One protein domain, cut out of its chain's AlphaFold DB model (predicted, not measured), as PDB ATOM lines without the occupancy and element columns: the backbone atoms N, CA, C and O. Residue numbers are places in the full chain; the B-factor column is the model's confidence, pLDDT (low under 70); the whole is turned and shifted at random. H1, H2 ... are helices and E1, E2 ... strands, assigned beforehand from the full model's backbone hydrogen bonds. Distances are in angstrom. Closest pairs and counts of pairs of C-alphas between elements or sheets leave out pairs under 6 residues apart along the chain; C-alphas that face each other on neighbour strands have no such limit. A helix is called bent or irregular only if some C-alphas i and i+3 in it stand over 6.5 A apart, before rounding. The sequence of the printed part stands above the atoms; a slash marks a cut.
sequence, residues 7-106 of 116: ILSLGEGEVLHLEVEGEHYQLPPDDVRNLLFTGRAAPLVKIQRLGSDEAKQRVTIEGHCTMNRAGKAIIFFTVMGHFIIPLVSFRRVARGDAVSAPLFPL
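Overview. This is residues 7 to 106 of the 116 residues of an uncharacterized protein of Methanolinea sp. SDB (UniProt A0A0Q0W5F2). One antiparallel sheet of eight strands curls like part of a barrel, with E3, E2 and E1 facing E7, E6, E5 and E4 across it, E8 as the hinge, and the edge strands E3 and E4 coming close to shut the ring. Helices H1 and H2 cover one end of the curl, and the long hairpin of E4 and E5 makes an arm with residues 50 to 56 at its tip. The printed part has 100 residues, with two named helices and eight named strands in the order E1 E2 E3 H1 E4 E5 E6 E7 H2 E8, class mixed; across the sheet the order is E3 E2 E1 E8 E7 E6 E5 E4. It is compact, with a radius of gyration of the C-alphas of 13.2 A, and elongated, spanning 44 by 26 by 23 A.

Arrangement. Start with E1, residues 7 to 10, E2, residues 16 to 20, and E3, residues 23 to 27: a meander of two hairpins, each strand the antiparallel neighbour of the one before, with N 9 and O 17 at 2.9 A and N 18 and O 25 at 2.9 A, within hydrogen-bond range. Next come H1, residues 29 to 38, and a second meander of three hairpins: E4, residues 42 to 49, E5, residues 57 to 67, E6, residues 73 to 78, and E7, residues 81 to 86. Look there for N 46 and O 60 at 2.8 A, N 66 and O 75 at 2.9 A, and N 76 and O 83 at 2.8 A. E5 bends by 56 degrees at residue 62. Between edge strands E3 and E4 the closest C-alphas, of Tyr 25 and Lys 46, are 4.9 A apart. H1 is on the sheet at a height of 8.6 A, only just over E5, with 3 C-alphas falling on it, and runs along the strands, 19 degrees from E5 on the local plane. H2, residues 87 to 94, is on the same face; the two helices are close but not clearly touching, with C-alphas of Val 32 and Ala 94 closest at 7.6 A. In both, every O i to N i+4 pair is within hydrogen-bond range. E8, residues 100 to 105, is staggered: residues 100 to 102 pair with E1, N 8 and O 101 at 2.9 A, and 104 to 105 with E7, N 104 and O 84 at 2.9 A. The eight strands make a folded sheet, one sheet bent back on itself into two leaves that face each other, E3 E2 E1 and E7 E6 E5 E4, with 71 pairs of C-alphas within 11 A and E8 as the hinge.

Along the chain. Find C-alpha 7 at (-21.747, -16.806, 51.118), where E1 begins. H1 runs 13.7 A from C-alpha 29 at (-37.665, -21.261, 45.567). E4 measures 22.3 A, E5 28.8 A, E7 17.3 A, E8 16.5 A and E6 16.1 A. E8 ends at C-alpha 105, (-16.110, -25.564, 54.757).

Size, cuts and confidence. The C-alphas farthest apart, of Ser 52 and Ala 70, are 44.9 A apart. The printed part has no cut; no link is long, and E4 to E5 is short. Its mean pLDDT is 93.8, and residues 54 to 55 are under 70.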
ATOM      1  N   ILE A   7     -20.592 -17.638  50.772       97.88
ATOM      2  CA  ILE A   7     -21.747 -16.806  51.118       97.88
ATOM      3  C   ILE A   7     -23.026 -17.427  50.555       97.88
ATOM      4  O   ILE A   7     -23.087 -17.846  49.404       97.88
ATOM      5  N   LEU A   8     -24.069 -17.461  51.385       98.56
ATOM      6  CA  LEU A   8     -25.447 -17.669  50.958       98.56
ATOM      7  C   LEU A   8     -26.182 -16.329  51.003       98.56
ATOM      8  O   LEU A   8     -26.181 -15.675  52.047       98.56
ATOM      9  N   SER A   9     -26.849 -15.940  49.925       98.44
ATOM     10  CA  SER A   9     -27.645 -14.709  49.850       98.44
ATOM     11  C   SER A   9     -28.996 -14.947  49.176       98.44
ATOM     12  O   SER A   9     -29.208 -15.962  48.509       98.44
ATOM     13  N   LEU A  10     -29.937 -14.030  49.400       98.19
ATOM     14  CA  LEU A  10     -31.233 -14.026  48.724       98.19
ATOM     15  C   LEU A  10     -31.175 -13.075  47.526       98.19
ATOM     16  O   LEU A  10     -30.801 -11.914  47.681       98.19
ATOM     17  N   GLY A  11     -31.548 -13.568  46.351       95.25
ATOM     18  CA  GLY A  11     -31.638 -12.789  45.122       95.25
ATOM     19  C   GLY A  11     -33.075 -12.540  44.688       95.25
ATOM     20  O   GLY A  11     -34.036 -12.722  45.442       95.25
ATOM     21  N   GLU A  12     -33.221 -12.102  43.442       92.31
ATOM     22  CA  GLU A  12     -34.527 -11.841  42.844       92.31
ATOM     23  C   GLU A  12     -35.371 -13.118  42.738       92.31
ATOM     24  O   GLU A  12     -34.859 -14.227  42.588       92.31
ATOM     25  N   GLY A  13     -36.695 -12.960  42.831       93.12
ATOM     26  CA  GLY A  13     -37.626 -14.084  42.711       93.12
ATOM     27  C   GLY A  13     -37.480 -15.145  43.805       93.12
ATOM     28  O   GLY A  13     -37.834 -16.292  43.562       93.12
ATOM     29  N   GLU A  14     -36.955 -14.779  44.980       94.31
ATOM     30  CA  GLU A  14     -36.697 -15.680  46.118       94.31
ATOM     31  C   GLU A  14     -35.645 -16.772  45.839       94.31
ATOM     32  O   GLU A  14     -35.562 -17.770  46.559       94.31
ATOM     33  N   VAL A  15     -34.834 -16.604  44.790       97.06
ATOM     34  CA  VAL A  15     -33.748 -17.532  44.467       97.06
ATOM     35  C   VAL A  15     -32.636 -17.372  45.498       97.06
ATOM     36  O   VAL A  15     -32.177 -16.264  45.772       97.06
ATOM     37  N   LEU A  16     -32.183 -18.485  46.070       98.25
ATOM     38  CA  LEU A  16     -30.997 -18.475  46.918       98.25
ATOM     39  C   LEU A  16     -29.740 -18.615  46.068       98.25
ATOM     40  O   LEU A  16     -29.657 -19.494  45.211       98.25
ATOM     41  N   HIS A  17     -28.757 -17.775  46.355       98.06
ATOM     42  CA  HIS A  17     -27.471 -17.727  45.680       98.06
ATOM     43  C   HIS A  17     -26.374 -18.242  46.608       98.06
ATOM     44  O   HIS A  17     -26.284 -17.823  47.762       98.06
ATOM     45  N   LEU A  18     -25.566 -19.169  46.102       97.69
ATOM     46  CA  LEU A  18     -24.411 -19.750  46.776       97.69
ATOM     47  C   LEU A  18     -23.149 -19.279  46.049       97.69
ATOM     48  O   LEU A  18     -22.963 -19.627  44.884       97.69
ATOM     49  N   GLU A  19     -22.293 -18.526  46.731       96.88
ATOM     50  CA  GLU A  19     -20.993 -18.086  46.220       96.88
ATOM     51  C   GLU A  19     -19.875 -18.784  47.003       96.88
ATOM     52  O   GLU A  19     -19.775 -18.628  48.222       96.88
ATOM     53  N   VAL A  20     -19.071 -19.600  46.319       93.50
ATOM     54  CA  VAL A  20     -17.958 -20.372  46.902       93.50
ATOM     55  C   VAL A  20     -16.811 -20.437  45.901       93.50
ATOM     56  O   VAL A  20     -17.048 -20.784  44.752       93.50
ATOM     57  N   GLU A  21     -15.574 -20.141  46.306       88.94
ATOM     58  CA  GLU A  21     -14.380 -20.287  45.443       88.94
ATOM     59  C   GLU A  21     -14.510 -19.604  44.057       88.94
ATOM     60  O   GLU A  21     -14.082 -20.140  43.036       88.94
ATOM     61  N   GLY A  22     -15.171 -18.439  43.991       87.81
ATOM     62  CA  GLY A  22     -15.444 -17.713  42.738       87.81
ATOM     63  C   GLY A  22     -16.552 -18.316  41.863       87.81
ATOM     64  O   GLY A  22     -16.874 -17.770  40.807       87.81
ATOM     65  N   GLU A  23     -17.159 -19.416  42.303       92.81
ATOM     66  CA  GLU A  23     -18.264 -20.094  41.641       92.81
ATOM     67  C   GLU A  23     -19.620 -19.688  42.212       92.81
ATOM     68  O   GLU A  23     -19.780 -19.463  43.413       92.81
ATOM     69  N   HIS A  24     -20.617 -19.621  41.327       95.50
ATOM     70  CA  HIS A  24     -21.955 -19.142  41.651       95.50
ATOM     71  C   HIS A  24     -23.022 -20.173  41.282       95.50
ATOM     72  O   HIS A  24     -23.255 -20.466  40.104       95.50
ATOM     73  N   TYR A  25     -23.707 -20.679  42.304       97.00
ATOM     74  CA  TYR A  25     -24.813 -21.618  42.167       97.00
ATOM     75  C   TYR A  25     -26.116 -20.991  42.650       97.00
ATOM     76  O   TYR A  25     -26.130 -20.054  43.446       97.00
ATOM     77  N   GLN A  26     -27.224 -21.546  42.185       97.44
ATOM     78  CA  GLN A  26     -28.565 -21.133  42.550       97.44
ATOM     79  C   GLN A  26     -29.356 -22.311  43.106       97.44
ATOM     80  O   GLN A  26     -29.180 -23.461  42.693       97.44
ATOM     81  N   LEU A  27     -30.254 -21.992  44.029       97.44
ATOM     82  CA  LEU A  27     -31.246 -22.898  44.578       97.44
ATOM     83  C   LEU A  27     -32.633 -22.251  44.401       97.44
ATOM     84  O   LEU A  27     -32.941 -21.271  45.089       97.44
ATOM     85  N   PRO A  28     -33.455 -22.756  43.461       95.75
ATOM     86  CA  PRO A  28     -34.770 -22.194  43.169       95.75
ATOM     87  C   PRO A  28     -35.742 -22.245  44.362       95.75
ATOM     88  O   PRO A  28     -35.645 -23.146  45.198       95.75
ATOM     89  N   PRO A  29     -36.750 -21.355  44.425       96.12
ATOM     90  CA  PRO A  29     -37.665 -21.261  45.567       96.12
ATOM     91  C   PRO A  29     -38.427 -22.558  45.871       96.12
ATOM     92  O   PRO A  29     -38.627 -22.907  47.034       96.12
ATOM     93  N   ASP A  30     -38.847 -23.298  44.842       96.19
ATOM     94  CA  ASP A  30     -39.535 -24.584  45.023       96.19
ATOM     95  C   ASP A  30     -38.626 -25.641  45.647       96.19
ATOM     96  O   ASP A  30     -39.056 -26.407  46.511       96.19
ATOM     97  N   ASP A  31     -37.351 -25.632  45.276       97.25
ATOM     98  CA  ASP A  31     -36.347 -26.522  45.837       97.25
ATOM     99  C   ASP A  31     -36.015 -26.147  47.286       97.25
ATOM    100  O   ASP A  31     -35.926 -27.030  48.144       97.25
ATOM    101  N   VAL A  32     -35.956 -24.848  47.608       97.12
ATOM    102  CA  VAL A  32     -35.860 -24.358  48.997       97.12
ATOM    103  C   VAL A  32     -37.046 -24.842  49.830       97.12
ATOM    104  O   VAL A  32     -36.865 -25.360  50.937       97.12
ATOM    105  N   ARG A  33     -38.273 -24.706  49.308       95.69
ATOM    106  CA  ARG A  33     -39.494 -25.178  49.976       95.69
ATOM    107  C   ARG A  33     -39.438 -26.685  50.204       95.69
ATOM    108  O   ARG A  33     -39.630 -27.137  51.333       95.69
ATOM    109  N   ASN A  34     -39.121 -27.465  49.176       95.12
ATOM    110  CA  ASN A  34     -39.026 -28.919  49.278       95.12
ATOM    111  C   ASN A  34     -37.973 -29.351  50.304       95.12
ATOM    112  O   ASN A  34     -38.268 -30.197  51.156       95.12
ATOM    113  N   LEU A  35     -36.794 -28.727  50.293       96.81
ATOM    114  CA  LEU A  35     -35.732 -28.976  51.265       96.81
ATOM    115  C   LEU A  35     -36.197 -28.702  52.701       96.81
ATOM    116  O   LEU A  35     -35.989 -29.527  53.590       96.81
ATOM    117  N   LEU A  36     -36.859 -27.567  52.940       95.75
ATOM    118  CA  LEU A  36     -37.282 -27.160  54.282       95.75
ATOM    119  C   LEU A  36     -38.485 -27.942  54.821       95.75
ATOM    120  O   LEU A  36     -38.528 -28.204  56.025       95.75
ATOM    121  N   PHE A  37     -39.457 -28.281  53.972       93.62
ATOM    122  CA  PHE A  37     -40.711 -28.915  54.397       93.62
ATOM    123  C   PHE A  37     -40.668 -30.439  54.355       93.62
ATOM    124  O   PHE A  37     -41.291 -31.089  55.190       93.62
ATOM    125  N   THR A  38     -39.944 -31.014  53.397       92.94
ATOM    126  CA  THR A  38     -39.909 -32.472  53.198       92.94
ATOM    127  C   THR A  38     -38.566 -33.093  53.567       92.94
ATOM    128  O   THR A  38     -38.466 -34.316  53.641       92.94
ATOM    129  N   GLY A  39     -37.529 -32.275  53.789       92.25
ATOM    130  CA  GLY A  39     -36.167 -32.751  54.037       92.25
ATOM    131  C   GLY A  39     -35.515 -33.411  52.819       92.25
ATOM    132  O   GLY A  39     -34.468 -34.039  52.961       92.25
ATOM    133  N   ARG A  40     -36.128 -33.311  51.630       95.06
ATOM    134  CA  ARG A  40     -35.577 -33.866  50.390       95.06
ATOM    135  C   ARG A  40     -34.351 -33.074  49.958       95.06
ATOM    136  O   ARG A  40     -34.343 -31.849  50.041       95.06
ATOM    137  N   ALA A  41     -33.341 -33.788  49.473       96.81
ATOM    138  CA  ALA A  41     -32.198 -33.154  48.838       96.81
ATOM    139  C   ALA A  41     -32.657 -32.328  47.628       96.81
ATOM    140  O   ALA A  41     -33.589 -32.722  46.923       96.81
ATOM    141  N   ALA A  42     -31.991 -31.203  47.405       97.69
ATOM    142  CA  ALA A  42     -32.327 -30.256  46.357       97.69
ATOM    143  C   ALA A  42     -31.115 -29.982  45.453       97.69
ATOM    144  O   ALA A  42     -29.994 -29.898  45.963       97.69
ATOM    145  N   PRO A  43     -31.302 -29.863  44.129       97.31
ATOM    146  CA  PRO A  43     -30.204 -29.630  43.198       97.31
ATOM    147  C   PRO A  43     -29.621 -28.222  43.365       97.31
ATOM    148  O   PRO A  43     -30.342 -27.267  43.642       97.31
ATOM    149  N   LEU A  44     -28.311 -28.093  43.157       97.19
ATOM    150  CA  LEU A  44     -27.654 -26.801  42.966       97.19
ATOM    151  C   LEU A  44     -27.415 -26.607  41.478       97.19
ATOM    152  O   LEU A  44     -26.804 -27.463  40.829       97.19
ATOM    153  N   VAL A  45     -27.906 -25.493  40.943       95.75
ATOM    154  CA  VAL A  45     -27.834 -25.215  39.510       95.75
ATOM    155  C   VAL A  45     -26.894 -24.062  39.206       95.75
ATOM    156  O   VAL A  45     -26.858 -23.073  39.930       95.75
ATOM    157  N   LYS A  46     -26.150 -24.162  38.109       94.12
ATOM    158  CA  LYS A  46     -25.361 -23.065  37.553       94.12
ATOM    159  C   LYS A  46     -26.051 -22.565  36.292       94.12
ATOM    160  O   LYS A  46     -26.449 -23.353  35.431       94.12
ATOM    161  N   ILE A  47     -26.223 -21.249  36.199       90.94
ATOM    162  CA  ILE A  47     -26.830 -20.601  35.035       90.94
ATOM    163  C   ILE A  47     -25.724 -19.952  34.215       90.94
ATOM    164  O   ILE A  47     -25.069 -19.014  34.660       90.94
ATOM    165  N   GLN A  48     -25.537 -20.440  32.993       86.88
ATOM    166  CA  GLN A  48     -24.605 -19.873  32.026       86.88
ATOM    167  C   GLN A  48     -25.387 -19.115  30.953       86.88
ATOM    168  O   GLN A  48     -26.217 -19.694  30.248       86.88
ATOM    169  N   ARG A  49     -25.110 -17.817  30.804       81.88
ATOM    170  CA  ARG A  49     -25.640 -17.017  29.693       81.88
ATOM    171  C   ARG A  49     -24.908 -17.401  28.407       81.88
ATOM    172  O   ARG A  49     -23.679 -17.397  28.363       81.88
ATOM    173  N   LEU A  50     -25.655 -17.752  27.366       78.69
ATOM    174  CA  LEU A  50     -25.113 -18.125  26.063       78.69
ATOM    175  C   LEU A  50     -25.200 -16.926  25.113       78.69
ATOM    176  O   LEU A  50     -26.203 -16.720  24.433       78.69
ATOM    177  N   GLY A  51     -24.109 -16.161  25.040       75.38
ATOM    178  CA  GLY A  51     -24.013 -14.966  24.201       75.38
ATOM    179  C   GLY A  51     -24.627 -13.723  24.852       75.38
ATOM    180  O   GLY A  51     -24.795 -13.663  26.066       75.38
ATOM    181  N   SER A  52     -24.928 -12.711  24.037       74.62
ATOM    182  CA  SER A  52     -25.462 -11.413  24.485       74.62
ATOM    183  C   SER A  52     -26.982 -11.389  24.674       74.62
ATOM    184  O   SER A  52     -27.534 -10.346  25.001       74.62
ATOM    185  N   ASP A  53     -27.663 -12.502  24.404       71.19
ATOM    186  CA  ASP A  53     -29.119 -12.604  24.442       71.19
ATOM    187  C   ASP A  53     -29.555 -13.211  25.782       71.19
ATOM    188  O   ASP A  53     -29.297 -14.387  26.054       71.19
ATOM    189  N   GLU A  54     -30.207 -12.411  26.629       62.56
ATOM    190  CA  GLU A  54     -30.658 -12.830  27.964       62.56
ATOM    191  C   GLU A  54     -31.618 -14.026  27.922       62.56
ATOM    192  O   GLU A  54     -31.714 -14.766  28.906       62.56
ATOM    193  N   ALA A  55     -32.277 -14.259  26.779       69.19
ATOM    194  CA  ALA A  55     -33.208 -15.361  26.575       69.19
ATOM    195  C   ALA A  55     -32.522 -16.728  26.400       69.19
ATOM    196  O   ALA A  55     -33.173 -17.768  26.530       69.19
ATOM    197  N   LYS A  56     -31.214 -16.768  26.110       79.06
ATOM    198  CA  LYS A  56     -30.470 -18.024  25.935       79.06
ATOM    199  C   LYS A  56     -29.637 -18.320  27.171       79.06
ATOM    200  O   LYS A  56     -28.481 -17.920  27.283       79.06
ATOM    201  N   GLN A  57     -30.221 -19.080  28.088       85.50
ATOM    202  CA  GLN A  57     -29.539 -19.558  29.286       85.50
ATOM    203  C   GLN A  57     -29.424 -21.079  29.255       85.50
ATOM    204  O   GLN A  57     -30.365 -21.786  28.893       85.50
ATOM    205  N   ARG A  58     -28.253 -21.587  29.636       89.00
ATOM    206  CA  ARG A  58     -28.039 -23.006  29.913       89.00
ATOM    207  C   ARG A  58     -28.024 -23.204  31.417       89.00
ATOM    208  O   ARG A  58     -27.241 -22.561  32.111       89.00
ATOM    209  N   VAL A  59     -28.863 -24.117  31.886       91.75
ATOM    210  CA  VAL A  59     -28.907 -24.546  33.283       91.75
ATOM    211  C   VAL A  59     -28.201 -25.894  33.391       91.75
ATOM    212  O   VAL A  59     -28.561 -26.834  32.679       91.75
ATOM    213  N   THR A  60     -27.194 -25.991  34.254       94.62
ATOM    214  CA  THR A  60     -26.496 -27.243  34.588       94.62
ATOM    215  C   THR A  60     -26.673 -27.556  36.068       94.62
ATOM    216  O   THR A  60     -26.711 -26.648  36.891       94.62
ATOM    217  N   ILE A  61     -26.799 -28.838  36.421       95.38
ATOM    218  CA  ILE A  61     -26.767 -29.283  37.821       95.38
ATOM    219  C   ILE A  61     -25.313 -29.609  38.154       95.38
ATOM    220  O   ILE A  61     -24.737 -30.514  37.555       95.38
ATOM    221  N   GLU A  62     -24.729 -28.878  39.100       94.88
ATOM    222  CA  GLU A  62     -23.304 -28.988  39.473       94.88
ATOM    223  C   GLU A  62     -23.113 -29.269  40.969       94.88
ATOM    224  O   GLU A  62     -22.039 -29.090  41.544       94.88
ATOM    225  N   GLY A  63     -24.179 -29.733  41.611       96.12
ATOM    226  CA  GLY A  63     -24.175 -30.085  43.012       96.12
ATOM    227  C   GLY A  63     -25.568 -30.386  43.533       96.12
ATOM    228  O   GLY A  63     -26.557 -30.406  42.797       96.12
ATOM    229  N   HIS A  64     -25.645 -30.604  44.835       97.88
ATOM    230  CA  HIS A  64     -26.906 -30.716  45.552       97.88
ATOM    231  C   HIS A  64     -26.724 -30.273  46.999       97.88
ATOM    232  O   HIS A  64     -25.610 -30.184  47.505       97.88
ATOM    233  N   CYS A  65     -27.823 -30.014  47.690       98.06
ATOM    234  CA  CYS A  65     -27.820 -29.752  49.114       98.06
ATOM    235  C   CYS A  65     -28.806 -30.658  49.841       98.06
ATOM    236  O   CYS A  65     -29.763 -31.168  49.260       98.06
ATOM    237  N   THR A  66     -28.552 -30.889  51.124       98.19
ATOM    238  CA  THR A  66     -29.409 -31.708  51.979       98.19
ATOM    239  C   THR A  66     -29.420 -31.175  53.400       98.19
ATOM    240  O   THR A  66     -28.468 -30.537  53.853       98.19
ATOM    241  N   MET A  67     -30.488 -31.466  54.134       97.69
ATOM    242  CA  MET A  67     -30.512 -31.224  55.567       97.69
ATOM    243  C   MET A  67     -29.723 -32.324  56.277       97.69
ATOM    244  O   MET A  67     -29.889 -33.513  55.997       97.69
ATOM    245  N   ASN A  68     -28.859 -31.946  57.216       95.19
ATOM    246  CA  ASN A  68     -28.131 -32.934  57.999       95.19
ATOM    247  C   ASN A  68     -29.090 -33.783  58.855       95.19
ATOM    248  O   ASN A  68     -30.199 -33.366  59.186       95.19
ATOM    249  N   ARG A  69     -28.636 -34.969  59.285       92.88
ATOM    250  CA  ARG A  69     -29.463 -35.925  60.048       92.88
ATOM    251  C   ARG A  69     -30.091 -35.327  61.313       92.88
ATOM    252  O   ARG A  69     -31.179 -35.730  61.705       92.88
ATOM    253  N   ALA A  70     -29.407 -34.382  61.957       94.94
ATOM    254  CA  ALA A  70     -29.892 -33.726  63.169       94.94
ATOM    255  C   ALA A  70     -30.971 -32.655  62.906       94.94
ATOM    256  O   ALA A  70     -31.544 -32.127  63.860       94.94
ATOM    257  N   GLY A  71     -31.225 -32.285  61.646       95.25
ATOM    258  CA  GLY A  71     -32.155 -31.212  61.294       95.25
ATOM    259  C   GLY A  71     -31.691 -29.834  61.772       95.25
ATOM    260  O   GLY A  71     -32.507 -28.991  62.141       95.25
ATOM    261  N   LYS A  72     -30.373 -29.617  61.855       96.94
ATOM    262  CA  LYS A  72     -29.762 -28.394  62.407       96.94
ATOM    263  C   LYS A  72     -28.960 -27.595  61.393       96.94
ATOM    264  O   LYS A  72     -28.668 -26.434  61.667       96.94
ATOM    265  N   ALA A  73     -28.623 -28.176  60.249       98.06
ATOM    266  CA  ALA A  73     -27.824 -27.525  59.223       98.06
ATOM    267  C   ALA A  73     -28.205 -28.005  57.822       98.06
ATOM    268  O   ALA A  73     -28.712 -29.119  57.669       98.06
ATOM    269  N   ILE A  74     -27.928 -27.171  56.823       98.38
ATOM    270  CA  ILE A  74     -27.911 -27.569  55.415       98.38
ATOM    271  C   ILE A  74     -26.456 -27.806  55.018       98.38
ATOM    272  O   ILE A  74     -25.586 -27.008  55.365       98.38
ATOM    273  N   ILE A  75     -26.209 -28.916  54.329       97.94
ATOM    274  CA  ILE A  75     -24.921 -29.257  53.731       97.94
ATOM    275  C   ILE A  75     -25.058 -29.078  52.223       97.94
ATOM    276  O   ILE A  75     -26.002 -29.602  51.632       97.94
ATOM    277  N   PHE A  76     -24.125 -28.355  51.622       97.62
ATOM    278  CA  PHE A  76     -23.996 -28.164  50.185       97.62
ATOM    279  C   PHE A  76     -22.845 -29.025  49.677       97.62
ATOM    280  O   PHE A  76     -21.736 -28.949  50.205       97.62
ATOM    281  N   PHE A  77     -23.113 -29.828  48.656       96.38
ATOM    282  CA  PHE A  77     -22.132 -30.621  47.934       96.38
ATOM    283  C   PHE A  77     -21.950 -30.004  46.553       96.38
ATOM    284  O   PHE A  77     -22.868 -30.070  45.732       96.38
ATOM    285  N   THR A  78     -20.794 -29.395  46.305       93.69
ATOM    286  CA  THR A  78     -20.441 -28.793  45.016       93.69
ATOM    287  C   THR A  78     -19.153 -29.410  44.486       93.69
ATOM    288  O   THR A  78     -18.429 -30.100  45.206       93.69
ATOM    289  N   VAL A  79     -18.842 -29.139  43.219       89.12
ATOM    290  CA  VAL A  79     -17.540 -29.497  42.632       89.12
ATOM    291  C   VAL A  79     -16.365 -28.755  43.280       89.12
ATOM    292  O   VAL A  79     -15.247 -29.255  43.238       89.12
ATOM    293  N   MET A  80     -16.621 -27.609  43.920       88.69
ATOM    294  CA  MET A  80     -15.613 -26.819  44.638       88.69
ATOM    295  C   MET A  80     -15.397 -27.290  46.078       88.69
ATOM    296  O   MET A  80     -14.501 -26.799  46.757       88.69
ATOM    297  N   GLY A  81     -16.203 -28.234  46.565       91.38
ATOM    298  CA  GLY A  81     -16.087 -28.795  47.903       91.38
ATOM    299  C   GLY A  81     -17.421 -28.873  48.632       91.38
ATOM    300  O   GLY A  81     -18.504 -28.720  48.064       91.38
ATOM    301  N   HIS A  82     -17.340 -29.159  49.927       94.38
ATOM    302  CA  HIS A  82     -18.514 -29.340  50.769       94.38
ATOM    303  C   HIS A  82     -18.602 -28.215  51.783       94.38
ATOM    304  O   HIS A  82     -17.632 -27.934  52.485       94.38
ATOM    305  N   PHE A  83     -19.781 -27.619  51.897       96.31
ATOM    306  CA  PHE A  83     -20.019 -26.480  52.771       96.31
ATOM    307  C   PHE A  83     -21.219 -26.732  53.673       96.31
ATOM    308  O   PHE A  83     -22.106 -27.520  53.352       96.31
ATOM    309  N   ILE A  84     -21.265 -26.060  54.815       97.31
ATOM    310  CA  ILE A  84     -22.327 -26.194  55.804       97.31
ATOM    311  C   ILE A  84     -22.792 -24.826  56.292       97.31
ATOM    312  O   ILE A  84     -22.000 -23.906  56.492       97.31
ATOM    313  N   ILE A  85     -24.097 -24.708  56.524       98.25
ATOM    314  CA  ILE A  85     -24.720 -23.540  57.148       98.25
ATOM    315  C   ILE A  85     -25.703 -23.983  58.238       98.25
ATOM    316  O   ILE A  85     -26.465 -24.934  58.031       98.25
ATOM    317  N   PRO A  86     -25.761 -23.299  59.396       98.31
ATOM    318  CA  PRO A  86     -26.821 -23.527  60.371       98.31
ATOM    319  C   PRO A  86     -28.210 -23.305  59.755       98.31
ATOM    320  O   PRO A  86     -28.455 -22.302  59.084       98.31
ATOM    321  N   LEU A  87     -29.161 -24.196  60.045       98.25
ATOM    322  CA  LEU A  87     -30.528 -24.132  59.515       98.25
ATOM    323  C   LEU A  87     -31.227 -22.815  59.885       98.25
ATOM    324  O   LEU A  87     -32.043 -22.311  59.120       98.25
ATOM    325  N   VAL A  88     -30.910 -22.247  61.052       98.12
ATOM    326  CA  VAL A  88     -31.433 -20.939  61.470       98.12
ATOM    327  C   VAL A  88     -30.966 -19.821  60.538       98.12
ATOM    328  O   VAL A  88     -31.787 -19.015  60.114       98.12
ATOM    329  N   SER A  89     -29.686 -19.803  60.166       98.50
ATOM    330  CA  SER A  89     -29.129 -18.806  59.249       98.50
ATOM    331  C   SER A  89     -29.696 -18.996  57.846       98.50
ATOM    332  O   SER A  89     -30.185 -18.035  57.261       98.50
ATOM    333  N   PHE A  90     -29.750 -20.242  57.362       98.50
ATOM    334  CA  PHE A  90     -30.375 -20.578  56.081       98.50
ATOM    335  C   PHE A  90     -31.821 -20.075  56.003       98.50
ATOM    336  O   PHE A  90     -32.194 -19.411  55.044       98.50
ATOM    337  N   ARG A  91     -32.637 -20.337  57.035       98.00
ATOM    338  CA  ARG A  91     -34.040 -19.895  57.081       98.00
ATOM    339  C   ARG A  91     -34.185 -18.381  57.090       98.00
ATOM    340  O   ARG A  91     -35.121 -17.883  56.480       98.00
ATOM    341  N   ARG A  92     -33.297 -17.668  57.787       98.38
ATOM    342  CA  ARG A  92     -33.328 -16.202  57.809       98.38
ATOM    343  C   ARG A  92     -33.023 -15.625  56.431       98.38
ATOM    344  O   ARG A  92     -33.749 -14.744  55.996       98.38
ATOM    345  N   VAL A  93     -32.023 -16.160  55.727       98.50
ATOM    346  CA  VAL A  93     -31.730 -15.744  54.345       98.50
ATOM    347  C   VAL A  93     -32.890 -16.110  53.415       98.50
ATOM    348  O   VAL A  93     -33.416 -15.243  52.734       98.50
ATOM    349  N   ALA A  94     -33.381 -17.351  53.466       97.62
ATOM    350  CA  ALA A  94     -34.493 -17.831  52.637       97.62
ATOM    351  C   ALA A  94     -35.808 -17.050  52.809       97.62
ATOM    352  O   ALA A  94     -36.664 -17.100  51.934       97.62
ATOM    353  N   ARG A  95     -35.995 -16.368  53.943       96.31
ATOM    354  CA  ARG A  95     -37.178 -15.541  54.235       96.31
ATOM    355  C   ARG A  95     -36.964 -14.051  53.983       96.31
ATOM    356  O   ARG A  95     -37.908 -13.286  54.123       96.31
ATOM    357  N   GLY A  96     -35.736 -13.634  53.678       96.88
ATOM    358  CA  GLY A  96     -35.366 -12.220  53.612       96.88
ATOM    359  C   GLY A  96     -35.181 -11.545  54.978       96.88
ATOM    360  O   GLY A  96     -34.978 -10.337  55.032       96.88
ATOM    361  N   ASP A  97     -35.181 -12.299  56.084       97.88
ATOM    362  CA  ASP A  97     -34.885 -11.787  57.437       97.88
ATOM    363  C   ASP A  97     -33.385 -11.457  57.628       97.88
ATOM    364  O   ASP A  97     -32.973 -10.881  58.642       97.88
ATOM    365  N   ALA A  98     -32.540 -11.919  56.705       97.81
ATOM    366  CA  ALA A  98     -31.118 -11.616  56.622       97.81
ATOM    367  C   ALA A  98     -30.712 -11.452  55.153       97.81
ATOM    368  O   ALA A  98     -31.143 -12.231  54.308       97.81
ATOM    369  N   VAL A  99     -29.848 -10.473  54.873       95.19
ATOM    370  CA  VAL A  99     -29.321 -10.216  53.519       95.19
ATOM    371  C   VAL A  99     -28.476 -11.394  53.028       95.19
ATOM    372  O   VAL A  99     -28.598 -11.830  51.885       95.19
ATOM    373  N   SER A 100     -27.632 -11.931  53.907       97.88
ATOM    374  CA  SER A 100     -26.761 -13.064  53.619       97.88
ATOM    375  C   SER A 100     -26.324 -13.778  54.900       97.88
ATOM    376  O   SER A 100     -26.595 -13.322  56.018       97.88
ATOM    377  N   ALA A 101     -25.661 -14.920  54.742       98.19
ATOM    378  CA  ALA A 101     -25.028 -15.665  55.821       98.19
ATOM    379  C   ALA A 101     -23.775 -16.402  55.317       98.19
ATOM    380  O   ALA A 101     -23.749 -16.830  54.162       98.19
ATOM    381  N   PRO A 102     -22.757 -16.594  56.174       97.25
ATOM    382  CA  PRO A 102     -21.562 -17.334  55.796       97.25
ATOM    383  C   PRO A 102     -21.854 -18.830  55.631       97.25
ATOM    384  O   PRO A 102     -22.642 -19.423  56.379       97.25
ATOM    385  N   LEU A 103     -21.160 -19.432  54.674       96.25
ATOM    386  CA  LEU A 103     -21.014 -20.867  54.484       96.25
ATOM    387  C   LEU A 103     -19.650 -21.281  55.021       96.25
ATOM    388  O   LEU A 103     -18.643 -20.650  54.714       96.25
ATOM    389  N   PHE A 104     -19.603 -22.365  55.780       94.81
ATOM    390  CA  PHE A 104     -18.352 -22.873  56.329       94.81
ATOM    391  C   PHE A 104     -17.915 -24.118  55.560       94.81
ATOM    392  O   PHE A 104     -18.772 -24.959  55.283       94.81
ATOM    393  N   PRO A 105     -16.624 -24.290  55.242       93.50
ATOM    394  CA  PRO A 105     -16.110 -25.564  54.757       93.50
ATOM    395  C   PRO A 105     -16.472 -26.689  55.730       93.50
ATOM    396  O   PRO A 105     -16.270 -26.568  56.938       93.50
ATOM    397  N   LEU A 106     -17.033 -27.784  55.218       90.38
ATOM    398  CA  LEU A 106     -17.414 -28.931  56.044       90.38
ATOM    399  C   LEU A 106     -16.183 -29.697  56.542       90.38
ATOM    400  O   LEU A 106     -16.196 -30.245  57.643       90.38
TER     401      LEU A 106